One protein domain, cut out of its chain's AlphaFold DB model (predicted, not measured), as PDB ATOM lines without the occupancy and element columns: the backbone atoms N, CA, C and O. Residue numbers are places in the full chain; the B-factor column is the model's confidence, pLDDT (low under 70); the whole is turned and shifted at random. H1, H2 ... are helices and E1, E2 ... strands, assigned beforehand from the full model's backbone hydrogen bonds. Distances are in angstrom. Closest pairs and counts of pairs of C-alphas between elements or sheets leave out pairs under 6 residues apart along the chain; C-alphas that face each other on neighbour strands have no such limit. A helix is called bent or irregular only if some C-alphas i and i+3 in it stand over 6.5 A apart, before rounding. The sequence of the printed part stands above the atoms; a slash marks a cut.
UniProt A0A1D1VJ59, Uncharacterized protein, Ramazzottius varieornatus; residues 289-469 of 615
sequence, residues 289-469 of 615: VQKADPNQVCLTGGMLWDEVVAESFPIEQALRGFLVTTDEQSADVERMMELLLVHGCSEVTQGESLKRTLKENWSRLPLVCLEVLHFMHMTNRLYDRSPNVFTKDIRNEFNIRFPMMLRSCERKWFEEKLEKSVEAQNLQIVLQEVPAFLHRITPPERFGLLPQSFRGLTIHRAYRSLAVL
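AT A GLANCE: This is residues 289 to 469 of the 615 residues of an uncharacterized protein of Ramazzottius varieornatus (UniProt A0A1D1VJ59). The long helices H4, H5 and H6 run up and down as a three-helix bundle; H1 and H2 pack on H4, H3 packs on H5, and the short helical hairpin H7 and H8 packs on H5, with H8 also on H6. A small strand hairpin, E1 and E2, lies at the edge beyond H1 and H3, and the turn at residues 417 to 422 sticks out. The printed part has 181 residues, with two antiparallel strands followed by eight named helices, and is mostly helix. It is compact, with a radius of gyration of the C-alphas of 16.3 A and spans of 48 by 39 by 33 A.

IN THESE COORDINATES: E1 is residues 298 to 301, from C-alpha 298 at (61.936, 6.184, 222.294), and E2 is 309 to 312. H1 is residues 314 to 319, H2 327 to 342 at 22.6 A, H3 347 to 359 at 18.2 A, and H4 369 to 385 at 24.7 A. H5, residues 392 to 419, is the longest helix at 40.9 A, with a kink of 31 degrees near residue 400; it is neither bent nor irregular, but only just: C-alphas 400 and 403 are 6.5 A apart. H6, residues 423 to 441, is 27.7 A long, kinks by 35 degrees near residue 435 and is only just irregular, with C-alphas 432 and 435 6.8 A apart. H7 is residues 451 to 459; H8, 463 to 469, ends with C-alpha 469 at (65.140, -8.451, 190.753).

HOW THE PARTS SIT: In the hairpin E1 and E2, N 298 and O 312 are 2.8 A apart and N 300 and O 310 3.0 A, within hydrogen-bond range. H1 touches H3, closest at the C-alphas of Glu 316 and Ser 353, 5.3 A, at a steep tilt of 51 degrees. H2 touches H4 at Ser 330 and His 374, C-alphas 6.1 A apart, at a shallow tilt of 24 degrees, the same way. H5, the hub, touches five helices; H5 and H6 form a helical hairpin at 8 degrees, opposite ways, with the C-alphas of Lys 417 and Glu 423 closest at 6.1 A. With residues 400 to 407 alone H5 touches H7, closest at the C-alphas of Arg 407 and Leu 457, 6.2 A. Every O i to N i+4 pair is within hydrogen-bond range in H2, H3, H4, H7 and H8, against 1 of 2 in H1, 22 of 24 in H5 and 11 of 15 in H6.

THE WHOLE: The C-alphas farthest apart, of Val 289 and Ile 459, are 51.5 A apart. The printed part has no cut and no long link. Mean pLDDT of the printed part is 80.5; 46 residues are under 70, among them 300 to 309, 415 to 425 and 448 to 461.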
ATOM      1  N   VAL A 289      46.157  18.384 218.456       94.12
ATOM      2  CA  VAL A 289      45.661  19.086 219.650       94.12
ATOM      3  C   VAL A 289      46.764  19.252 220.686       94.12
ATOM      4  O   VAL A 289      47.057  20.386 221.061       94.12
ATOM      5  N   GLN A 290      47.400  18.156 221.113       92.44
ATOM      6  CA  GLN A 290      48.412  18.194 222.183       92.44
ATOM      7  C   GLN A 290      49.803  18.634 221.713       92.44
ATOM      8  O   GLN A 290      50.639  18.972 222.544       92.44
ATOM      9  N   LYS A 291      50.036  18.691 220.394       94.06
ATOM     10  CA  LYS A 291      51.308  19.099 219.775       94.06
ATOM     11  C   LYS A 291      52.502  18.229 220.189       94.06
ATOM     12  O   LYS A 291      53.588  18.761 220.394       94.06
ATOM     13  N   ALA A 292      52.295  16.914 220.282       94.19
ATOM     14  CA  ALA A 292      53.368  15.951 220.526       94.19
ATOM     15  C   ALA A 292      54.491  16.067 219.481       94.19
ATOM     16  O   ALA A 292      54.209  16.279 218.296       94.19
ATOM     17  N   ASP A 293      55.744  15.899 219.904       94.25
ATOM     18  CA  ASP A 293      56.908  15.937 219.019       94.25
ATOM     19  C   ASP A 293      57.087  14.589 218.291       94.25
ATOM     20  O   ASP A 293      57.454  13.581 218.908       94.25
ATOM     21  N   PRO A 294      56.905  14.532 216.955       95.12
ATOM     22  CA  PRO A 294      57.121  13.306 216.189       95.12
ATOM     23  C   PRO A 294      58.597  12.881 216.109       95.12
ATOM     24  O   PRO A 294      58.891  11.812 215.569       95.12
ATOM     25  N   ASN A 295      59.531  13.703 216.599       94.44
ATOM     26  CA  ASN A 295      60.967  13.427 216.619       94.44
ATOM     27  C   ASN A 295      61.471  12.908 217.968       94.44
ATOM     28  O   ASN A 295      62.659  12.597 218.074       94.44
ATOM     29  N   GLN A 296      60.604  12.794 218.977       89.38
ATOM     30  CA  GLN A 296      61.007  12.318 220.292       89.38
ATOM     31  C   GLN A 296      61.507  10.867 220.208       89.38
ATOM     32  O   GLN A 296      60.791   9.962 219.772       89.38
ATOM     33  N   VAL A 297      62.759  10.646 220.617       87.12
ATOM     34  CA  VAL A 297      63.383   9.315 220.644       87.12
ATOM     35  C   VAL A 297      62.700   8.464 221.709       87.12
ATOM     36  O   VAL A 297      62.497   8.918 222.829       87.12
ATOM     37  N   CYS A 298      62.387   7.219 221.372       84.56
ATOM     38  CA  CYS A 298      61.936   6.184 222.294       84.56
ATOM     39  C   CYS A 298      63.006   5.097 222.417       84.56
ATOM     40  O   CYS A 298      63.734   4.808 221.467       84.56
ATOM     41  N   LEU A 299      63.094   4.475 223.586       77.94
ATOM     42  CA  LEU A 299      63.977   3.345 223.843       77.94
ATOM     43  C   LEU A 299      63.123   2.088 223.948       77.94
ATOM     44  O   LEU A 299      62.338   1.957 224.879       77.94
ATOM     45  N   THR A 300      63.250   1.161 223.011       69.94
ATOM     46  CA  THR A 300      62.500  -0.103 223.062       69.94
ATOM     47  C   THR A 300      63.444  -1.277 223.208       69.94
ATOM     48  O   THR A 300      64.555  -1.240 222.664       69.94
ATOM     49  N   GLY A 301      63.008  -2.326 223.906       59.38
ATOM     50  CA  GLY A 301      63.713  -3.597 223.874       59.38
ATOM     51  C   GLY A 301      63.757  -4.096 222.431       59.38
ATOM     52  O   GLY A 301      62.776  -3.977 221.691       59.38
ATOM     53  N   GLY A 302      64.907  -4.603 221.983       49.00
ATOM     54  CA  GLY A 302      64.986  -5.263 220.682       49.00
ATOM     55  C   GLY A 302      63.930  -6.373 220.593       49.00
ATOM     56  O   GLY A 302      63.674  -7.058 221.579       49.00
ATOM     57  N   MET A 303      63.294  -6.553 219.429       40.78
ATOM     58  CA  MET A 303      62.252  -7.573 219.232       40.78
ATOM     59  C   MET A 303      62.673  -8.939 219.796       40.78
ATOM     60  O   MET A 303      63.516  -9.597 219.190       40.78
ATOM     61  N   LEU A 304      62.054  -9.366 220.903       38.38
ATOM     62  CA  LEU A 304      62.046 -10.709 221.518       38.38
ATOM     63  C   LEU A 304      63.395 -11.444 221.744       38.38
ATOM     64  O   LEU A 304      63.385 -12.468 222.419       38.38
ATOM     65  N   TRP A 305      64.536 -10.980 221.220       38.12
ATOM     66  CA  TRP A 305      65.766 -11.783 221.119       38.12
ATOM     67  C   TRP A 305      67.087 -11.000 221.181       38.12
ATOM     68  O   TRP A 305      68.135 -11.638 221.119       38.12
ATOM     69  N   ASP A 306      67.071  -9.670 221.307       39.59
ATOM     70  CA  ASP A 306      68.290  -8.871 221.489       39.59
ATOM     71  C   ASP A 306      68.161  -8.027 222.768       39.59
ATOM     72  O   ASP A 306      67.328  -7.129 222.848       39.59
ATOM     73  N   GLU A 307      69.018  -8.296 223.761       40.47
ATOM     74  CA  GLU A 307      69.120  -7.585 225.058       40.47
ATOM     75  C   GLU A 307      69.563  -6.108 224.927       40.47
ATOM     76  O   GLU A 307      69.917  -5.456 225.910       40.47
ATOM     77  N   VAL A 308      69.590  -5.561 223.710       50.81
ATOM     78  CA  VAL A 308      70.058  -4.205 223.431       50.81
ATOM     79  C   VAL A 308      68.854  -3.277 223.349       50.81
ATOM     80  O   VAL A 308      68.044  -3.373 222.429       50.81
ATOM     81  N   VAL A 309      68.767  -2.352 224.305       60.22
ATOM     82  CA  VAL A 309      67.866  -1.198 224.240       60.22
ATOM     83  C   VAL A 309      68.202  -0.403 222.976       60.22
ATOM     84  O   VAL A 309      69.315   0.111 222.840       60.22
ATOM     85  N   ALA A 310      67.264  -0.341 222.034       70.50
ATOM     86  CA  ALA A 310      67.443   0.335 220.756       70.50
ATOM     87  C   ALA A 310      66.671   1.656 220.735       70.50
ATOM     88  O   ALA A 310      65.490   1.711 221.084       70.50
ATOM     89  N   GLU A 311      67.341   2.715 220.283       81.38
ATOM     90  CA  GLU A 311      66.693   3.978 219.944       81.38
ATOM     91  C   GLU A 311      65.785   3.784 218.727       81.38
ATOM     92  O   GLU A 311      66.195   3.222 217.707       81.38
ATOM     93  N   SER A 312      64.557   4.272 218.838       85.69
ATOM     94  CA  SER A 312      63.531   4.202 217.805       85.69
ATOM     95  C   SER A 312      62.714   5.488 217.789       85.69
ATOM     96  O   SER A 312      62.534   6.141 218.813       85.69
ATOM     97  N   PHE A 313      62.226   5.874 216.615       90.81
ATOM     98  CA  PHE A 313      61.365   7.045 216.461       90.81
ATOM     99  C   PHE A 313      59.924   6.639 216.137       90.81
ATOM    100  O   PHE A 313      59.719   5.573 215.552       90.81
ATOM    101  N   PRO A 314      58.927   7.500 216.418       92.06
ATOM    102  CA  PRO A 314      57.529   7.272 216.046       92.06
ATOM    103  C   PRO A 314      57.351   6.826 214.586       92.06
ATOM    104  O   PRO A 314      56.673   5.840 214.303       92.06
ATOM    105  N   ILE A 315      58.040   7.479 213.645       93.56
ATOM    106  CA  ILE A 315      57.947   7.151 212.215       93.56
ATOM    107  C   ILE A 315      58.453   5.740 211.867       93.56
ATOM    108  O   ILE A 315      58.006   5.163 210.877       93.56
ATOM    109  N   GLU A 316      59.324   5.134 212.680       90.19
ATOM    110  CA  GLU A 316      59.726   3.734 212.482       90.19
ATOM    111  C   GLU A 316      58.541   2.781 212.643       90.19
ATOM    112  O   GLU A 316      58.456   1.806 211.903       90.19
ATOM    113  N   GLN A 317      57.604   3.070 213.555       88.06
ATOM    114  CA  GLN A 317      56.411   2.238 213.741       88.06
ATOM    115  C   GLN A 317      55.494   2.288 212.524       88.06
ATOM    116  O   GLN A 317      54.943   1.264 212.138       88.06
ATOM    117  N   ALA A 318      55.393   3.455 211.881       90.69
ATOM    118  CA  ALA A 318      54.659   3.595 210.630       90.69
ATOM    119  C   ALA A 318      55.378   2.917 209.454       90.69
ATOM    120  O   ALA A 318      54.726   2.401 208.561       90.69
ATOM    121  N   LEU A 319      56.716   2.890 209.435       89.75
ATOM    122  CA  LEU A 319      57.483   2.197 208.390       89.75
ATOM    123  C   LEU A 319      57.448   0.670 208.548       89.75
ATOM    124  O   LEU A 319      57.507  -0.057 207.554       89.75
ATOM    125  N   ARG A 320      57.404   0.166 209.784       82.69
ATOM    126  CA  ARG A 320      57.443  -1.267 210.086       82.69
ATOM    127  C   ARG A 320      56.134  -1.942 209.671       82.69
ATOM    128  O   ARG A 320      55.092  -1.765 210.288       82.69
ATOM    129  N   GLY A 321      56.224  -2.821 208.674       64.75
ATOM    130  CA  GLY A 321      55.091  -3.626 208.211       64.75
ATOM    131  C   GLY A 321      54.532  -4.605 209.246       64.75
ATOM    132  O   GLY A 321      53.371  -4.961 209.131       64.75
ATOM    133  N   PHE A 322      55.299  -4.973 210.282       62.47
ATOM    134  CA  PHE A 322      54.968  -6.012 211.280       62.47
ATOM    135  C   PHE A 322      53.673  -5.815 212.076       62.47
ATOM    136  O   PHE A 322      53.249  -6.690 212.829       62.47
ATOM    137  N   LEU A 323      53.067  -4.639 211.963       62.84
ATOM    138  CA  LEU A 323      51.844  -4.273 212.657       62.84
ATOM    139  C   LEU A 323      50.608  -4.396 211.755       62.84
ATOM    140  O   LEU A 323      49.509  -4.109 212.220       62.84
ATOM    141  N   VAL A 324      50.754  -4.799 210.491       74.56
ATOM    142  CA  VAL A 324      49.679  -4.750 209.494       74.56
ATOM    143  C   VAL A 324      49.344  -6.146 208.979       74.56
ATOM    144  O   VAL A 324      50.139  -6.796 208.306       74.56
ATOM    145  N   THR A 325      48.119  -6.588 209.260       74.50
ATOM    146  CA  THR A 325      47.567  -7.878 208.814       74.50
ATOM    147  C   THR A 325      46.390  -7.738 207.846       74.50
ATOM    148  O   THR A 325      45.999  -8.730 207.233       74.50
ATOM    149  N   THR A 326      45.862  -6.522 207.637       81.94
ATOM    150  CA  THR A 326      44.809  -6.231 206.643       81.94
ATOM    151  C   THR A 326      45.074  -4.946 205.845       81.94
ATOM    152  O   THR A 326      45.791  -4.054 206.302       81.94
ATOM    153  N   ASP A 327      44.470  -4.823 204.657       83.31
ATOM    154  CA  ASP A 327      44.567  -3.606 203.832       83.31
ATOM    155  C   ASP A 327      44.000  -2.370 204.548       83.31
ATOM    156  O   ASP A 327      44.555  -1.279 204.442       83.31
ATOM    157  N   GLU A 328      42.929  -2.546 205.328       86.88
ATOM    158  CA  GLU A 328      42.337  -1.478 206.145       86.88
ATOM    159  C   GLU A 328      43.335  -0.951 207.183       86.88
ATOM    160  O   GLU A 328      43.538   0.257 207.283       86.88
ATOM    161  N   GLN A 329      44.040  -1.847 207.885       86.69
ATOM    162  CA  GLN A 329      45.095  -1.456 208.826       86.69
ATOM    163  C   GLN A 329      46.243  -0.729 208.119       86.69
ATOM    164  O   GLN A 329      46.785   0.233 208.658       86.69
ATOM    165  N   SER A 330      46.599  -1.164 206.906       87.50
ATOM    166  CA  SER A 330      47.617  -0.498 206.087       87.50
ATOM    167  C   SER A 330      47.214   0.942 205.758       87.50
ATOM    168  O   SER A 330      48.033   1.851 205.883       87.50
ATOM    169  N   ALA A 331      45.945   1.156 205.399       90.00
ATOM    170  CA  ALA A 331      45.394   2.471 205.083       90.00
ATOM    171  C   ALA A 331      45.310   3.393 206.315       90.00
ATOM    172  O   ALA A 331      45.512   4.604 206.199       90.00
ATOM    173  N   ASP A 332      45.041   2.847 207.502       89.94
ATOM    174  CA  ASP A 332      45.060   3.628 208.743       89.94
ATOM    175  C   ASP A 332      46.482   4.056 209.119       89.94
ATOM    176  O   ASP A 332      46.713   5.231 209.416       89.94
ATOM    177  N   VAL A 333      47.458   3.148 209.033       91.25
ATOM    178  CA  VAL A 333      48.874   3.475 209.275       91.25
ATOM    179  C   VAL A 333      49.404   4.457 208.226       91.25
ATOM    180  O   VAL A 333      50.174   5.356 208.555       91.25
ATOM    181  N   GLU A 334      48.934   4.377 206.981       91.75
ATOM    182  CA  GLU A 334      49.233   5.366 205.940       91.75
ATOM    183  C   GLU A 334      48.781   6.779 206.331       91.75
ATOM    184  O   GLU A 334      49.523   7.746 206.141       91.75
ATOM    185  N   ARG A 335      47.593   6.917 206.930       93.62
ATOM    186  CA  ARG A 335      47.127   8.209 207.459       93.62
ATOM    187  C   ARG A 335      47.988   8.680 208.626       93.62
ATOM    188  O   ARG A 335      48.318   9.861 208.681       93.62
ATOM    189  N   MET A 336      48.386   7.777 209.521       94.31
ATOM    190  CA  MET A 336      49.296   8.110 210.626       94.31
ATOM    191  C   MET A 336      50.663   8.584 210.117       94.31
ATOM    192  O   MET A 336      51.190   9.575 210.618       94.31
ATOM    193  N   MET A 337      51.213   7.932 209.089       94.25
ATOM    194  CA  MET A 337      52.449   8.349 208.424       94.25
ATOM    195  C   MET A 337      52.320   9.771 207.870       94.25
ATOM    196  O   MET A 337      53.191  10.607 208.099       94.25
ATOM    197  N   GLU A 338      51.219  10.082 207.182       94.62
ATOM    198  CA  GLU A 338      50.972  11.440 206.682       94.62
ATOM    199  C   GLU A 338      50.857  12.467 207.814       94.62
ATOM    200  O   GLU A 338      51.420  13.555 207.693       94.62
ATOM    201  N   LEU A 339      50.200  12.126 208.928       96.31
ATOM    202  CA  LEU A 339      50.137  12.998 210.105       96.31
ATOM    203  C   LEU A 339      51.538  13.287 210.661       96.31
ATOM    204  O   LEU A 339      51.875  14.450 210.876       96.31
ATOM    205  N   LEU A 340      52.392  12.271 210.816       96.06
ATOM    206  CA  LEU A 340      53.773  12.459 211.284       96.06
ATOM    207  C   LEU A 340      54.580  13.378 210.360       96.06
ATOM    208  O   LEU A 340      55.312  14.254 210.828       96.06
ATOM    209  N   LEU A 341      54.441  13.201 209.044       94.62
ATOM    210  CA  LEU A 341      55.143  14.014 208.051       94.62
ATOM    211  C   LEU A 341      54.632  15.462 208.028       94.62
ATOM    212  O   LEU A 341      55.435  16.389 207.929       94.62
ATOM    213  N   VAL A 342      53.318  15.680 208.146       95.00
ATOM    214  CA  VAL A 342      52.721  17.029 208.183       95.00
ATOM    215  C   VAL A 342      53.078  17.770 209.472       95.00
ATOM    216  O   VAL A 342      53.302  18.979 209.431       95.00
ATOM    217  N   HIS A 343      53.174  17.063 210.598       95.06
ATOM    218  CA  HIS A 343      53.415  17.655 211.917       95.06
ATOM    219  C   HIS A 343      54.900  17.780 212.293       95.06
ATOM    220  O   HIS A 343      55.224  18.020 213.452       95.06
ATOM    221  N   GLY A 344      55.809  17.710 211.314       90.12
ATOM    222  CA  GLY A 344      57.196  18.147 211.501       90.12
ATOM    223  C   GLY A 344      58.193  17.051 211.870       90.12
ATOM    224  O   GLY A 344      59.231  17.356 212.457       90.12
ATOM    225  N   CYS A 345      57.937  15.789 211.507       95.69
ATOM    226  CA  CYS A 345      58.994  14.776 211.532       95.69
ATOM    227  C   CYS A 345      60.155  15.226 210.623       95.69
ATOM    228  O   CYS A 345      59.947  15.499 209.441       95.69
ATOM    229  N   SER A 346      61.369  15.340 211.155       95.56
ATOM    230  CA  SER A 346      62.525  15.912 210.461       95.56
ATOM    231  C   SER A 346      63.110  14.950 209.421       95.56
ATOM    232  O   SER A 346      63.085  13.736 209.606       95.56
ATOM    233  N   GLU A 347      63.707  15.466 208.338       95.00
ATOM    234  CA  GLU A 347      64.361  14.616 207.324       95.00
ATOM    235  C   GLU A 347      65.497  13.756 207.918       95.00
ATOM    236  O   GLU A 347      65.738  12.639 207.459       95.00
ATOM    237  N   VAL A 348      66.176  14.253 208.960       93.94
ATOM    238  CA  VAL A 348      67.219  13.505 209.681       93.94
ATOM    239  C   VAL A 348      66.600  12.294 210.371       93.94
ATOM    240  O   VAL A 348      67.012  11.164 210.109       93.94
ATOM    241  N   THR A 349      65.555  12.516 211.172       93.81
ATOM    242  CA  THR A 349      64.800  11.462 211.857       93.81
ATOM    243  C   THR A 349      64.228  10.452 210.867       93.81
ATOM    244  O   THR A 349      64.384   9.245 211.056       93.81
ATOM    245  N   GLN A 350      63.628  10.924 209.773       95.12
ATOM    246  CA  GLN A 350      63.100  10.086 208.696       95.12
ATOM    247  C   GLN A 350      64.183   9.177 208.090       95.12
ATOM    248  O   GLN A 350      63.964   7.978 207.907       95.12
ATOM    249  N   GLY A 351      65.361   9.731 207.786       93.81
ATOM    250  CA  GLY A 351      66.466   8.984 207.184       93.81
ATOM    251  C   GLY A 351      67.115   7.976 208.122       93.81
ATOM    252  O   GLY A 351      67.413   6.856 207.700       93.81
ATOM    253  N   GLU A 352      67.305   8.335 209.390       91.75
ATOM    254  CA  GLU A 352      67.803   7.403 210.401       91.75
ATOM    255  C   GLU A 352      66.831   6.249 210.626       91.75
ATOM    256  O   GLU A 352      67.250   5.091 210.573       91.75
ATOM    257  N   SER A 353      65.543   6.564 210.766       91.69
ATOM    258  CA  SER A 353      64.459   5.592 210.930       91.69
ATOM    259  C   SER A 353      64.434   4.591 209.778       91.69
ATOM    260  O   SER A 353      64.578   3.388 209.983       91.69
ATOM    261  N   LEU A 354      64.381   5.087 208.538       92.75
ATOM    262  CA  LEU A 354      64.384   4.253 207.336       92.75
ATOM    263  C   LEU A 354      65.631   3.362 207.251       92.75
ATOM    264  O   LEU A 354      65.544   2.182 206.903       92.75
ATOM    265  N   LYS A 355      66.805   3.906 207.586       90.44
ATOM    266  CA  LYS A 355      68.066   3.156 207.591       90.44
ATOM    267  C   LYS A 355      68.076   2.065 208.659       90.44
ATOM    268  O   LYS A 355      68.580   0.977 208.374       90.44
ATOM    269  N   ARG A 356      67.560   2.331 209.863       87.12
ATOM    270  CA  ARG A 356      67.445   1.332 210.937       87.12
ATOM    271  C   ARG A 356      66.479   0.228 210.539       87.12
ATOM    272  O   ARG A 356      66.905  -0.923 210.542       87.12
ATOM    273  N   THR A 357      65.281   0.575 210.065       87.31
ATOM    274  CA  THR A 357      64.298  -0.393 209.561       87.31
ATOM    275  C   THR A 357      64.927  -1.292 208.493       87.31
ATOM    276  O   THR A 357      64.929  -2.508 208.627       87.31
ATOM    277  N   LEU A 358      65.609  -0.743 207.482       86.31
ATOM    278  CA  LEU A 358      66.303  -1.560 206.470       86.31
ATOM    279  C   LEU A 358      67.378  -2.494 207.046       86.31
ATOM    280  O   LEU A 358      67.595  -3.581 206.505       86.31
ATOM    281  N   LYS A 359      68.073  -2.076 208.105       83.00
ATOM    282  CA  LYS A 359      69.145  -2.848 208.748       83.00
ATOM    283  C   LYS A 359      68.648  -3.908 209.719       83.00
ATOM    284  O   LYS A 359      69.467  -4.737 210.127       83.00
ATOM    285  N   GLU A 360      67.360  -3.914 210.051       77.62
ATOM    286  CA  GLU A 360      66.756  -4.978 210.841       77.62
ATOM    287  C   GLU A 360      67.050  -6.345 210.217       77.62
ATOM    288  O   GLU A 360      67.258  -6.511 209.005       77.62
ATOM    289  N   ASN A 361      67.122  -7.366 211.065       69.56
ATOM    290  CA  ASN A 361      67.468  -8.703 210.621       69.56
ATOM    291  C   ASN A 361      66.250  -9.422 210.021       69.56
ATOM    292  O   ASN A 361      65.808 -10.454 210.527       69.56
ATOM    293  N   TRP A 362      65.755  -8.919 208.886       68.94
ATOM    294  CA  TRP A 362      64.633  -9.488 208.119       68.94
ATOM    295  C   TRP A 362      64.805 -10.976 207.807       68.94
ATOM    296  O   TRP A 362      63.842 -11.701 207.597       68.94
ATOM    297  N   SER A 363      66.051 -11.457 207.793       58.53
ATOM    298  CA  SER A 363      66.375 -12.861 207.558       58.53
ATOM    299  C   SER A 363      65.818 -13.799 208.648       58.53
ATOM    300  O   SER A 363      65.536 -14.970 208.359       58.53
ATOM    301  N   ARG A 364      65.631 -13.278 209.870       60.72
ATOM    302  CA  ARG A 364      65.066 -13.974 211.036       60.72
ATOM    303  C   ARG A 364      63.564 -13.740 211.217       60.72
ATOM    304  O   ARG A 364      62.919 -14.580 211.827       60.72
ATOM    305  N   LEU A 365      63.014 -12.658 210.666       62.41
ATOM    306  CA  LEU A 365      61.612 -12.281 210.858       62.41
ATOM    307  C   LEU A 365      60.735 -12.881 209.743       62.41
ATOM    308  O   LEU A 365      61.029 -12.643 208.567       62.41
ATOM    309  N   PRO A 366      59.708 -13.691 210.059       63.34
ATOM    310  CA  PRO A 366      58.823 -14.293 209.065       63.34
ATOM    311  C   PRO A 366      57.825 -13.254 208.541       63.34
ATOM    312  O   PRO A 366      56.714 -13.155 209.046       63.34
ATOM    313  N   LEU A 367      58.243 -12.484 207.536       70.19
ATOM    314  CA  LEU A 367      57.421 -11.423 206.959       70.19
ATOM    315  C   LEU A 367      56.301 -11.965 206.074       70.19
ATOM    316  O   LEU A 367      56.593 -12.713 205.143       70.19
ATOM    317  N   VAL A 368      55.058 -11.535 206.265       81.31
ATOM    318  CA  VAL A 368      53.961 -11.841 205.335       81.31
ATOM    319  C   VAL A 368      53.930 -10.850 204.165       81.31
ATOM    320  O   VAL A 368      54.508  -9.764 204.207       81.31
ATOM    321  N   CYS A 369      53.265 -11.226 203.065       84.62
ATOM    322  CA  CYS A 369      53.236 -10.423 201.831       84.62
ATOM    323  C   CYS A 369      52.722  -8.995 202.049       84.62
ATOM    324  O   CYS A 369      53.244  -8.052 201.456       84.62
ATOM    325  N   LEU A 370      51.723  -8.842 202.917       83.94
ATOM    326  CA  LEU A 370      51.118  -7.551 203.203       83.94
ATOM    327  C   LEU A 370      52.085  -6.586 203.901       83.94
ATOM    328  O   LEU A 370      52.077  -5.399 203.602       83.94
ATOM    329  N   GLU A 371      52.968  -7.088 204.764       86.94
ATOM    330  CA  GLU A 371      53.950  -6.265 205.478       86.94
ATOM    331  C   GLU A 371      54.987  -5.681 204.509       86.94
ATOM    332  O   GLU A 371      55.411  -4.535 204.658       86.94
ATOM    333  N   VAL A 372      55.361  -6.443 203.472       89.44
ATOM    334  CA  VAL A 372      56.254  -5.962 202.406       89.44
ATOM    335  C   VAL A 372      55.569  -4.908 201.539       89.44
ATOM    336  O   VAL A 372      56.186  -3.882 201.254       89.44
ATOM    337  N   LEU A 373      54.307  -5.128 201.147       90.06
ATOM    338  CA  LEU A 373      53.519  -4.124 200.416       90.06
ATOM    339  C   LEU A 373      53.380  -2.839 201.231       90.06
ATOM    340  O   LEU A 373      53.652  -1.750 200.729       90.06
ATOM    341  N   HIS A 374      53.039  -2.971 202.511       91.38
ATOM    342  CA  HIS A 374      52.943  -1.852 203.435       91.38
ATOM    343  C   HIS A 374      54.257  -1.061 203.496       91.38
ATOM    344  O   HIS A 374      54.265   0.146 203.253       91.38
ATOM    345  N   PHE A 375      55.388  -1.740 203.713       92.38
ATOM    346  CA  PHE A 375      56.700  -1.094 203.728       92.38
ATOM    347  C   PHE A 375      57.012  -0.363 202.408       92.38
ATOM    348  O   PHE A 375      57.529   0.759 202.422       92.38
ATOM    349  N   MET A 376      56.683  -0.963 201.257       92.75
ATOM    350  CA  MET A 376      56.852  -0.332 199.940       92.75
ATOM    351  C   MET A 376      55.990   0.927 199.796       92.75
ATOM    352  O   MET A 376      56.491   1.959 199.340       92.75
ATOM    353  N   HIS A 377      54.725   0.879 200.218       92.38
ATOM    354  CA  HIS A 377      53.815   2.027 200.200       92.38
ATOM    355  C   HIS A 377      54.309   3.163 201.100       92.38
ATOM    356  O   HIS A 377      54.420   4.301 200.637       92.38
ATOM    357  N   MET A 378      54.691   2.862 202.344       94.31
ATOM    358  CA  MET A 378      55.192   3.866 203.290       94.31
ATOM    359  C   MET A 378      56.510   4.482 202.814       94.31
ATOM    360  O   MET A 378      56.711   5.693 202.907       94.31
ATOM    361  N   THR A 379      57.384   3.678 202.208       94.75
ATOM    362  CA  THR A 379      58.618   4.176 201.589       94.75
ATOM    363  C   THR A 379      58.326   5.088 200.393       94.75
ATOM    364  O   THR A 379      58.952   6.138 200.259       94.75
ATOM    365  N   ASN A 380      57.387   4.722 199.514       93.94
ATOM    366  CA  ASN A 380      56.997   5.559 198.374       93.94
ATOM    367  C   ASN A 380      56.424   6.904 198.829       93.94
ATOM    368  O   ASN A 380      56.783   7.934 198.257       93.94
ATOM    369  N   ARG A 381      55.587   6.893 199.872       91.56
ATOM    370  CA  ARG A 381      55.040   8.090 200.526       91.56
ATOM    371  C   ARG A 381      56.145   8.980 201.072       91.56
ATOM    372  O   ARG A 381      56.191  10.171 200.771       91.56
ATOM    373  N   LEU A 382      57.074   8.385 201.817       94.62
ATOM    374  CA  LEU A 382      58.233   9.090 202.347       94.62
ATOM    375  C   LEU A 382      59.074   9.710 201.224       94.62
ATOM    376  O   LEU A 382      59.534  10.838 201.354       94.62
ATOM    377  N   TYR A 383      59.235   9.010 200.100       94.62
ATOM    378  CA  TYR A 383      59.920   9.546 198.924       94.62
ATOM    379  C   TYR A 383      59.164  10.715 198.287       94.62
ATOM    380  O   TYR A 383      59.795  11.694 197.895       94.62
ATOM    381  N   ASP A 384      57.835  10.621 198.166       93.12
ATOM    382  CA  ASP A 384      56.996  11.686 197.596       93.12
ATOM    383  C   ASP A 384      57.059  12.966 198.437       93.12
ATOM    384  O   ASP A 384      57.100  14.068 197.890       93.12
ATOM    385  N   ARG A 385      57.087  12.822 199.764       93.31
ATOM    386  CA  ARG A 385      57.116  13.947 200.706       93.31
ATOM    387  C   ARG A 385      58.519  14.511 200.933       93.31
ATOM    388  O   ARG A 385      58.673  15.729 200.964       93.31
ATOM    389  N   SER A 386      59.519  13.642 201.051       93.12
ATOM    390  CA  SER A 386      60.874  13.990 201.494       93.12
ATOM    391  C   SER A 386      61.949  13.293 200.643       93.12
ATOM    392  O   SER A 386      62.710  12.454 201.135       93.12
ATOM    393  N   PRO A 387      62.081  13.629 199.346       93.00
ATOM    394  CA  PRO A 387      63.002  12.937 198.438       93.00
ATOM    395  C   PRO A 387      64.481  13.055 198.852       93.00
ATOM    396  O   PRO A 387      65.287  12.185 198.512       93.00
ATOM    397  N   ASN A 388      64.841  14.097 199.612       93.50
ATOM    398  CA  ASN A 388      66.200  14.338 200.111       93.50
ATOM    399  C   ASN A 388      66.673  13.273 201.108       93.50
ATOM    400  O   ASN A 388      67.874  13.002 201.187       93.50
ATOM    401  N   VAL A 389      65.738  12.617 201.806       94.69
ATOM    402  CA  VAL A 389      66.025  11.503 202.718       94.69
ATOM    403  C   VAL A 389      66.744  10.372 201.980       94.69
ATOM    404  O   VAL A 389      67.656   9.750 202.520       94.69
ATOM    405  N   PHE A 390      66.410  10.140 200.707       93.88
ATOM    406  CA  PHE A 390      66.946   9.053 199.882       93.88
ATOM    407  C   PHE A 390      68.338   9.370 199.325       93.88
ATOM    408  O   PHE A 390      68.573   9.385 198.108       93.88
ATOM    409  N   THR A 391      69.278   9.584 200.242       92.94
ATOM    410  CA  THR A 391      70.706   9.740 199.973       92.94
ATOM    411  C   THR A 391      71.299   8.485 199.326       92.94
ATOM    412  O   THR A 391      70.711   7.398 199.332       92.94
ATOM    413  N   LYS A 392      72.508   8.613 198.767       88.56
ATOM    414  CA  LYS A 392      73.227   7.483 198.158       88.56
ATOM    415  C   LYS A 392      73.395   6.313 199.135       88.56
ATOM    416  O   LYS A 392      73.256   5.165 198.723       88.56
ATOM    417  N   ASP A 393      73.636   6.603 200.409       89.81
ATOM    418  CA  ASP A 393      73.842   5.587 201.441       89.81
ATOM    419  C   ASP A 393      72.562   4.804 201.738       89.81
ATOM    420  O   ASP A 393      72.597   3.577 201.762       89.81
ATOM    421  N   ILE A 394      71.418   5.482 201.875       91.88
ATOM    422  CA  ILE A 394      70.125   4.805 202.064       91.88
ATOM    423  C   ILE A 394      69.775   3.951 200.843       91.88
ATOM    424  O   ILE A 394      69.362   2.802 200.987       91.88
ATOM    425  N   ARG A 395      69.999   4.463 199.627       91.50
ATOM    426  CA  ARG A 395      69.765   3.694 198.394       91.50
ATOM    427  C   ARG A 395      70.675   2.463 198.290       91.50
ATOM    428  O   ARG A 395      70.231   1.412 197.832       91.50
ATOM    429  N   ASN A 396      71.923   2.555 198.754       85.44
ATOM    430  CA  ASN A 396      72.816   1.397 198.856       85.44
ATOM    431  C   ASN A 396      72.279   0.355 199.846       85.44
ATOM    432  O   ASN A 396      72.263  -0.833 199.522       85.44
ATOM    433  N   GLU A 397      71.810   0.783 201.023       88.62
ATOM    434  CA  GLU A 397      71.190  -0.120 202.004       88.62
ATOM    435  C   GLU A 397      69.936  -0.789 201.427       88.62
ATOM    436  O   GLU A 397      69.797  -2.002 201.551       88.62
ATOM    437  N   PHE A 398      69.084  -0.061 200.697       89.50
ATOM    438  CA  PHE A 398      67.952  -0.642 199.962       89.50
ATOM    439  C   PHE A 398      68.391  -1.758 199.013       89.50
ATOM    440  O   PHE A 398      67.864  -2.868 199.074       89.50
ATOM    441  N   ASN A 399      69.391  -1.492 198.173       82.44
ATOM    442  CA  ASN A 399      69.878  -2.458 197.187       82.44
ATOM    443  C   ASN A 399      70.470  -3.735 197.832       82.44
ATOM    444  O   ASN A 399      70.464  -4.812 197.233       82.44
ATOM    445  N   ILE A 400      70.958  -3.638 199.073       80.25
ATOM    446  CA  ILE A 400      71.456  -4.777 199.857       80.25
ATOM    447  C   ILE A 400      70.307  -5.505 200.571       80.25
ATOM    448  O   ILE A 400      70.213  -6.733 200.509       80.25
ATOM    449  N   ARG A 401      69.448  -4.760 201.274       86.50
ATOM    450  CA  ARG A 401      68.529  -5.282 202.297       86.50
ATOM    451  C   ARG A 401      67.144  -5.615 201.761       86.50
ATOM    452  O   ARG A 401      66.584  -6.633 202.161       86.50
ATOM    453  N   PHE A 402      66.628  -4.850 200.800       89.62
ATOM    454  CA  PHE A 402      65.323  -5.116 200.187       89.62
ATOM    455  C   PHE A 402      65.239  -6.511 199.534       89.62
ATOM    456  O   PHE A 402      64.263  -7.222 199.774       89.62
ATOM    457  N   PRO A 403      66.275  -7.008 198.821       87.06
ATOM    458  CA  PRO A 403      66.296  -8.399 198.366       87.06
ATOM    459  C   PRO A 403      66.149  -9.434 199.492       87.06
ATOM    460  O   PRO A 403      65.540 -10.481 199.291       87.06
ATOM    461  N   MET A 404      66.700  -9.171 200.682       83.56
ATOM    462  CA  MET A 404      66.579 -10.082 201.830       83.56
ATOM    463  C   MET A 404      65.185 -10.040 202.461       83.56
ATOM    464  O   MET A 404      64.718 -11.062 202.959       83.56
ATOM    465  N   MET A 405      64.508  -8.896 202.387       87.88
ATOM    466  CA  MET A 405      63.109  -8.764 202.778       87.88
ATOM    467  C   MET A 405      62.192  -9.574 201.848       87.88
ATOM    468  O   MET A 405      61.417 -10.397 202.332       87.88
ATOM    469  N   LEU A 406      62.370  -9.461 200.522       88.25
ATOM    470  CA  LEU A 406      61.648 -10.292 199.542       88.25
ATOM    471  C   LEU A 406      61.885 -11.787 199.766       88.25
ATOM    472  O   LEU A 406      60.951 -12.581 199.724       88.25
ATOM    473  N   ARG A 407      63.129 -12.173 200.073       84.06
ATOM    474  CA  ARG A 407      63.473 -13.553 200.432       84.06
ATOM    475  C   ARG A 407      62.661 -14.053 201.628       84.06
ATOM    476  O   ARG A 407      62.219 -15.198 201.615       84.06
ATOM    477  N   SER A 408      62.536 -13.240 202.681       84.12
ATOM    478  CA  SER A 408      61.791 -13.639 203.879       84.12
ATOM    479  C   SER A 408      60.295 -13.753 203.595       84.12
ATOM    480  O   SER A 408      59.678 -14.736 203.997       84.12
ATOM    481  N   CYS A 409      59.760 -12.819 202.807       85.88
ATOM    482  CA  CYS A 409      58.383 -12.838 202.325       85.88
ATOM    483  C   CYS A 409      58.062 -14.073 201.474       85.88
ATOM    484  O   CYS A 409      57.101 -14.780 201.761       85.88
ATOM    485  N   GLU A 410      58.893 -14.399 200.480       82.88
ATOM    486  CA  GLU A 410      58.691 -15.592 199.649       82.88
ATOM    487  C   GLU A 410      58.793 -16.879 200.479       82.88
ATOM    488  O   GLU A 410      58.023 -17.809 200.243       82.88
ATOM    489  N   ARG A 411      59.689 -16.929 201.477       78.19
ATOM    490  CA  ARG A 411      59.776 -18.056 202.419       78.19
ATOM    491  C   ARG A 411      58.485 -18.207 203.225       78.19
ATOM    492  O   ARG A 411      57.944 -19.305 203.271       78.19
ATOM    493  N   LYS A 412      57.994 -17.130 203.840       77.81
ATOM    494  CA  LYS A 412      56.800 -17.163 204.694       77.81
ATOM    495  C   LYS A 412      55.536 -17.476 203.898       77.81
ATOM    496  O   LYS A 412      54.794 -18.372 204.277       77.81
ATOM    497  N   TRP A 413      55.352 -16.833 202.745       79.31
ATOM    498  CA  TRP A 413      54.283 -17.176 201.803       79.31
ATOM    499  C   TRP A 413      54.330 -18.649 201.405       79.31
ATOM    500  O   TRP A 413      53.299 -19.297 201.248       79.31
ATOM    501  N   PHE A 414      55.536 -19.183 201.206       70.44
ATOM    502  CA  PHE A 414      55.702 -20.579 200.855       70.44
ATOM    503  C   PHE A 414      55.269 -21.510 201.998       70.44
ATOM    504  O   PHE A 414      54.530 -22.455 201.736       70.44
ATOM    505  N   GLU A 415      55.676 -21.222 203.238       66.62
ATOM    506  CA  GLU A 415      55.227 -21.933 204.447       66.62
ATOM    507  C   GLU A 415      53.696 -21.883 204.588       66.62
ATOM    508  O   GLU A 415      53.049 -22.918 204.718       66.62
ATOM    509  N   GLU A 416      53.100 -20.698 204.456       67.12
ATOM    510  CA  GLU A 416      51.656 -20.472 204.580       67.12
ATOM    511  C   GLU A 416      50.847 -21.180 203.491       67.12
ATOM    512  O   GLU A 416      49.857 -21.845 203.779       67.12
ATOM    513  N   LYS A 417      51.310 -21.138 202.238       65.00
ATOM    514  CA  LYS A 417      50.652 -21.819 201.117       65.00
ATOM    515  C   LYS A 417      50.611 -23.342 201.281       65.00
ATOM    516  O   LYS A 417      49.692 -23.976 200.758       65.00
ATOM    517  N   LEU A 418      51.605 -23.934 201.950       54.91
ATOM    518  CA  LEU A 418      51.602 -25.365 202.278       54.91
ATOM    519  C   LEU A 418      50.532 -25.700 203.330       54.91
ATOM    520  O   LEU A 418      49.980 -26.800 203.307       54.91
ATOM    521  N   GLU A 419      50.228 -24.761 204.224       52.62
ATOM    522  CA  GLU A 419      49.264 -24.932 205.314       52.62
ATOM    523  C   GLU A 419      47.828 -24.530 204.917       52.62
ATOM    524  O   GLU A 419      46.866 -25.161 205.362       52.62
ATOM    525  N   LYS A 420      47.656 -23.499 204.073       53.53
ATOM    526  CA  LYS A 420      46.368 -22.893 203.687       53.53
ATOM    527  C   LYS A 420      46.383 -22.477 202.207       53.53
ATOM    528  O   LYS A 420      47.125 -21.600 201.781       53.53
ATOM    529  N   SER A 421      45.516 -23.071 201.380       52.16
ATOM    530  CA  SER A 421      45.562 -22.903 199.911       52.16
ATOM    531  C   SER A 421      45.091 -21.539 199.366       52.16
ATOM    532  O   SER A 421      45.185 -21.306 198.160       52.16
ATOM    533  N   VAL A 422      44.590 -20.637 200.219       53.31
ATOM    534  CA  VAL A 422      43.871 -19.410 199.812       53.31
ATOM    535  C   VAL A 422      44.802 -18.192 199.624       53.31
ATOM    536  O   VAL A 422      44.465 -17.277 198.882       53.31
ATOM    537  N   GLU A 423      46.021 -18.197 200.175       56.22
ATOM    538  CA  GLU A 423      46.947 -17.037 200.199       56.22
ATOM    539  C   GLU A 423      47.850 -16.907 198.946       56.22
ATOM    540  O   GLU A 423      48.810 -16.133 198.898       56.22
ATOM    541  N   ALA A 424      47.553 -17.647 197.872       56.44
ATOM    542  CA  ALA A 424      48.411 -17.731 196.687       56.44
ATOM    543  C   ALA A 424      48.566 -16.410 195.897       56.44
ATOM    544  O   ALA A 424      49.543 -16.281 195.159       56.44
ATOM    545  N   GLN A 425      47.639 -15.454 196.034       68.50
ATOM    546  CA  GLN A 425      47.604 -14.228 195.219       68.50
ATOM    547  C   GLN A 425      48.488 -13.092 195.767       68.50
ATOM    548  O   GLN A 425      49.022 -12.311 194.981       68.50
ATOM    549  N   ASN A 426      48.735 -13.029 197.080       76.88
ATOM    550  CA  ASN A 426      49.397 -11.870 197.698       76.88
ATOM    551  C   ASN A 426      50.873 -11.721 197.288       76.88
ATOM    552  O   ASN A 426      51.330 -10.610 197.027       76.88
ATOM    553  N   LEU A 427      51.612 -12.830 197.137       82.81
ATOM    554  CA  LEU A 427      52.996 -12.772 196.645       82.81
ATOM    555  C   LEU A 427      53.058 -12.286 195.193       82.81
ATOM    556  O   LEU A 427      54.005 -11.608 194.806       82.81
ATOM    557  N   GLN A 428      52.060 -12.616 194.370       82.94
ATOM    558  CA  GLN A 428      52.029 -12.160 192.983       82.94
ATOM    559  C   GLN A 428      51.884 -10.635 192.902       82.94
ATOM    560  O   GLN A 428      52.561 -10.023 192.080       82.94
ATOM    561  N   ILE A 429      51.075 -10.038 193.782       87.50
ATOM    562  CA  ILE A 429      50.928  -8.579 193.898       87.50
ATOM    563  C   ILE A 429      52.269  -7.946 194.295       87.50
ATOM    564  O   ILE A 429      52.764  -7.078 193.576       87.50
ATOM    565  N   VAL A 430      52.931  -8.460 195.344       89.88
ATOM    566  CA  VAL A 430      54.278  -8.006 195.758       89.88
ATOM    567  C   VAL A 430      55.242  -8.007 194.570       89.88
ATOM    568  O   VAL A 430      55.868  -7.000 194.250       89.88
ATOM    569  N   LEU A 431      55.348  -9.140 193.877       88.25
ATOM    570  CA  LEU A 431      56.280  -9.318 192.766       88.25
ATOM    571  C   LEU A 431      55.970  -8.413 191.560       88.25
ATOM    572  O   LEU A 431      56.895  -8.059 190.829       88.25
ATOM    573  N   GLN A 432      54.708  -8.028 191.352       89.81
ATOM    574  CA  GLN A 432      54.303  -7.087 190.302       89.81
ATOM    575  C   GLN A 432      54.680  -5.638 190.629       89.81
ATOM    576  O   GLN A 432      55.038  -4.889 189.719       89.81
ATOM    577  N   GLU A 433      54.638  -5.243 191.900       92.50
ATOM    578  CA  GLU A 433      54.946  -3.871 192.318       92.50
ATOM    579  C   GLU A 433      56.445  -3.602 192.488       92.50
ATOM    580  O   GLU A 433      56.913  -2.481 192.255       92.50
ATOM    581  N   VAL A 434      57.221  -4.631 192.850       91.81
ATOM    582  CA  VAL A 434      58.668  -4.524 193.099       91.81
ATOM    583  C   VAL A 434      59.431  -3.812 191.970       91.81
ATOM    584  O   VAL A 434      60.233  -2.934 192.295       91.81
ATOM    585  N   PRO A 435      59.224  -4.108 190.668       89.88
ATOM    586  CA  PRO A 435      59.929  -3.404 189.603       89.88
ATOM    587  C   PRO A 435      59.677  -1.898 189.630       89.88
ATOM    588  O   PRO A 435      60.637  -1.131 189.626       89.88
ATOM    589  N   ALA A 436      58.416  -1.463 189.683       91.69
ATOM    590  CA  ALA A 436      58.071  -0.042 189.672       91.69
ATOM    591  C   ALA A 436      58.650   0.679 190.900       91.69
ATOM    592  O   ALA A 436      59.243   1.752 190.775       91.69
ATOM    593  N   PHE A 437      58.557   0.039 192.065       94.06
ATOM    594  CA  PHE A 437      59.145   0.523 193.307       94.06
ATOM    595  C   PHE A 437      60.670   0.687 193.213       94.06
ATOM    596  O   PHE A 437      61.207   1.764 193.476       94.06
ATOM    597  N   LEU A 438      61.389  -0.347 192.774       90.75
ATOM    598  CA  LEU A 438      62.850  -0.310 192.690       90.75
ATOM    599  C   LEU A 438      63.360   0.656 191.618       90.75
ATOM    600  O   LEU A 438      64.350   1.335 191.866       90.75
ATOM    601  N   HIS A 439      62.679   0.804 190.476       89.94
ATOM    602  CA  HIS A 439      63.053   1.824 189.482       89.94
ATOM    603  C   HIS A 439      63.017   3.239 190.071       89.94
ATOM    604  O   HIS A 439      63.828   4.092 189.704       89.94
ATOM    605  N   ARG A 440      62.106   3.486 191.014       91.44
ATOM    606  CA  ARG A 440      61.948   4.777 191.682       91.44
ATOM    607  C   ARG A 440      62.987   5.001 192.791       91.44
ATOM    608  O   ARG A 440      63.614   6.068 192.860       91.44
ATOM    609  N   ILE A 441      63.194   4.002 193.651       92.06
ATOM    610  CA  ILE A 441      64.048   4.114 194.848       92.06
ATOM    611  C   ILE A 441      65.528   3.825 194.544       92.06
ATOM    612  O   ILE A 441      66.416   4.535 195.022       92.06
ATOM    613  N   THR A 442      65.825   2.845 193.701       89.31
ATOM    614  CA  THR A 442      67.181   2.386 193.354       89.31
ATOM    615  C   THR A 442      67.283   2.158 191.840       89.31
ATOM    616  O   THR A 442      67.302   1.016 191.388       89.31
ATOM    617  N   PRO A 443      67.350   3.240 191.039       84.56
ATOM    618  CA  PRO A 443      67.286   3.161 189.580       84.56
ATOM    619  C   PRO A 443      68.375   2.238 188.984       84.56
ATOM    620  O   PRO A 443      69.552   2.394 189.347       84.56
ATOM    621  N   PRO A 444      68.031   1.308 188.067       75.50
ATOM    622  CA  PRO A 444      68.961   0.319 187.506       75.50
ATOM    623  C   PRO A 444      70.186   0.904 186.798       75.50
ATOM    624  O   PRO A 444      71.219   0.251 186.679       75.50
ATOM    625  N   GLU A 445      70.108   2.151 186.337       76.19
ATOM    626  CA  GLU A 445      71.231   2.850 185.707       76.19
ATOM    627  C   GLU A 445      72.362   3.147 186.702       76.19
ATOM    628  O   GLU A 445      73.495   3.416 186.302       76.19
ATOM    629  N   ARG A 446      72.056   3.142 188.005       74.56
ATOM    630  CA  ARG A 446      72.989   3.480 189.091       74.56
ATOM    631  C   ARG A 446      73.214   2.335 190.069       74.56
ATOM    632  O   ARG A 446      74.240   2.319 190.746       74.56
ATOM    633  N   PHE A 447      72.266   1.409 190.158       76.06
ATOM    634  CA  PHE A 447      72.272   0.303 191.105       76.06
ATOM    635  C   PHE A 447      72.094  -1.017 190.362       76.06
ATOM    636  O   PHE A 447      71.382  -1.094 189.370       76.06
ATOM    637  N   GLY A 448      72.748  -2.067 190.849       69.88
ATOM    638  CA  GLY A 448      72.651  -3.403 190.272       69.88
ATOM    639  C   GLY A 448      72.559  -4.463 191.354       69.88
ATOM    640  O   GLY A 448      72.959  -4.231 192.498       69.88
ATOM    641  N   LEU A 449      72.058  -5.642 190.986       69.88
ATOM    642  CA  LEU A 449      71.938  -6.757 191.916       69.88
ATOM    643  C   LEU A 449      73.323  -7.186 192.418       69.88
ATOM    644  O   LEU A 449      74.183  -7.614 191.646       69.88
ATOM    645  N   LEU A 450      73.531  -7.091 193.730       66.00
ATOM    646  CA  LEU A 450      74.814  -7.423 194.339       66.00
ATOM    647  C   LEU A 450      75.039  -8.945 194.377       66.00
ATOM    648  O   LEU A 450      74.097  -9.694 194.654       66.00
ATOM    649  N   PRO A 451      76.290  -9.426 194.204       56.97
ATOM    650  CA  PRO A 451      76.602 -10.858 194.249       56.97
ATOM    651  C   PRO A 451      76.161 -11.551 195.545       56.97
ATOM    652  O   PRO A 451      75.762 -12.712 195.530       56.97
ATOM    653  N   GLN A 452      76.205 -10.836 196.673       57.91
ATOM    654  CA  GLN A 452      75.779 -11.352 197.976       57.91
ATOM    655  C   GLN A 452      74.260 -11.558 198.034       57.91
ATOM    656  O   GLN A 452      73.810 -12.629 198.438       57.91
ATOM    657  N   SER A 453      73.477 -10.579 197.565       65.12
ATOM    658  CA  SER A 453      72.017 -10.675 197.466       65.12
ATOM    659  C   SER A 453      71.604 -11.799 196.515       65.12
ATOM    660  O   SER A 453      70.761 -12.626 196.862       65.12
ATOM    661  N   PHE A 454      72.270 -11.894 195.359       60.88
ATOM    662  CA  PHE A 454      72.096 -12.980 194.394       60.88
ATOM    663  C   PHE A 454      72.350 -14.358 195.028       60.88
ATOM    664  O   PHE A 454      71.511 -15.261 194.943       60.88
ATOM    665  N   ARG A 455      73.499 -14.521 195.701       55.88
ATOM    666  CA  ARG A 455      73.876 -15.765 196.388       55.88
ATOM    667  C   ARG A 455      72.861 -16.124 197.470       55.88
ATOM    668  O   ARG A 455      72.440 -17.274 197.532       55.88
ATOM    669  N   GLY A 456      72.453 -15.153 198.287       59.97
ATOM    670  CA  GLY A 456      71.471 -15.350 199.353       59.97
ATOM    671  C   GLY A 456      70.132 -15.857 198.817       59.97
ATOM    672  O   GLY A 456      69.633 -16.879 199.278       59.97
ATOM    673  N   LEU A 457      69.581 -15.204 197.793       65.12
ATOM    674  CA  LEU A 457      68.323 -15.624 197.164       65.12
ATOM    675  C   LEU A 457      68.414 -17.023 196.541       65.12
ATOM    676  O   LEU A 457      67.493 -17.824 196.687       65.12
ATOM    677  N   THR A 458      69.545 -17.336 195.904       55.00
ATOM    678  CA  THR A 458      69.788 -18.636 195.259       55.00
ATOM    679  C   THR A 458      69.899 -19.779 196.271       55.00
ATOM    680  O   THR A 458      69.288 -20.832 196.085       55.00
ATOM    681  N   ILE A 459      70.652 -19.585 197.361       53.94
ATOM    682  CA  ILE A 459      70.795 -20.585 198.436       53.94
ATOM    683  C   ILE A 459      69.436 -20.880 199.074       53.94
ATOM    684  O   ILE A 459      69.098 -22.038 199.308       53.94
ATOM    685  N   HIS A 460      68.639 -19.838 199.306       56.41
ATOM    686  CA  HIS A 460      67.327 -19.952 199.940       56.41
ATOM    687  C   HIS A 460      66.184 -20.246 198.961       56.41
ATOM    688  O   HIS A 460      65.028 -20.228 199.369       56.41
ATOM    689  N   ARG A 461      66.489 -20.547 197.690       63.09
ATOM    690  CA  ARG A 461      65.511 -20.932 196.658       63.09
ATOM    691  C   ARG A 461      64.385 -19.906 196.439       63.09
ATOM    692  O   ARG A 461      63.313 -20.268 195.963       63.09
ATOM    693  N   ALA A 462      64.638 -18.628 196.731       70.19
ATOM    694  CA  ALA A 462      63.710 -17.515 196.506       70.19
ATOM    695  C   ALA A 462      63.751 -17.077 195.030       70.19
ATOM    696  O   ALA A 462      64.190 -15.976 194.679       70.19
ATOM    697  N   TYR A 463      63.417 -18.011 194.135       66.50
ATOM    698  CA  TYR A 463      63.641 -17.863 192.698       66.50
ATOM    699  C   TYR A 463      62.704 -16.848 192.053       66.50
ATOM    700  O   TYR A 463      63.100 -16.231 191.064       66.50
ATOM    701  N   ARG A 464      61.496 -16.643 192.594       72.75
ATOM    702  CA  ARG A 464      60.579 -15.631 192.053       72.75
ATOM    703  C   ARG A 464      61.077 -14.233 192.374       72.75
ATOM    704  O   ARG A 464      61.190 -13.409 191.470       72.75
ATOM    705  N   SER A 465      61.474 -14.006 193.624       82.75
ATOM    706  CA  SER A 465      62.113 -12.759 194.051       82.75
ATOM    707  C   SER A 465      63.375 -12.485 193.234       82.75
ATOM    708  O   SER A 465      63.570 -11.380 192.729       82.75
ATOM    709  N   LEU A 466      64.215 -13.508 193.032       74.69
ATOM    710  CA  LEU A 466      65.413 -13.399 192.201       74.69
ATOM    711  C   LEU A 466      65.079 -13.035 190.750       74.69
ATOM    712  O   LEU A 466      65.746 -12.172 190.179       74.69
ATOM    713  N   ALA A 467      64.060 -13.662 190.159       69.94
ATOM    714  CA  ALA A 467      63.649 -13.380 188.791       69.94
ATOM    715  C   ALA A 467      63.145 -11.937 188.630       69.94
ATOM    716  O   ALA A 467      63.572 -11.225 187.725       69.94
ATOM    717  N   VAL A 468      62.324 -11.441 189.553       81.62
ATOM    718  CA  VAL A 468      61.862 -10.045 189.510       81.62
ATOM    719  C   VAL A 468      63.024  -9.054 189.656       81.62
ATOM    720  O   VAL A 468      63.115  -8.075 188.909       81.62
ATOM    721  N   LEU A 469      63.968  -9.314 190.565       80.06
ATOM    722  CA  LEU A 469      65.140  -8.451 190.753       80.06
ATOM    723  C   LEU A 469      66.052  -8.436 189.524       80.06
ATOM    724  O   LEU A 469      66.585  -7.395 189.150       80.06
TER     725      LEU A 469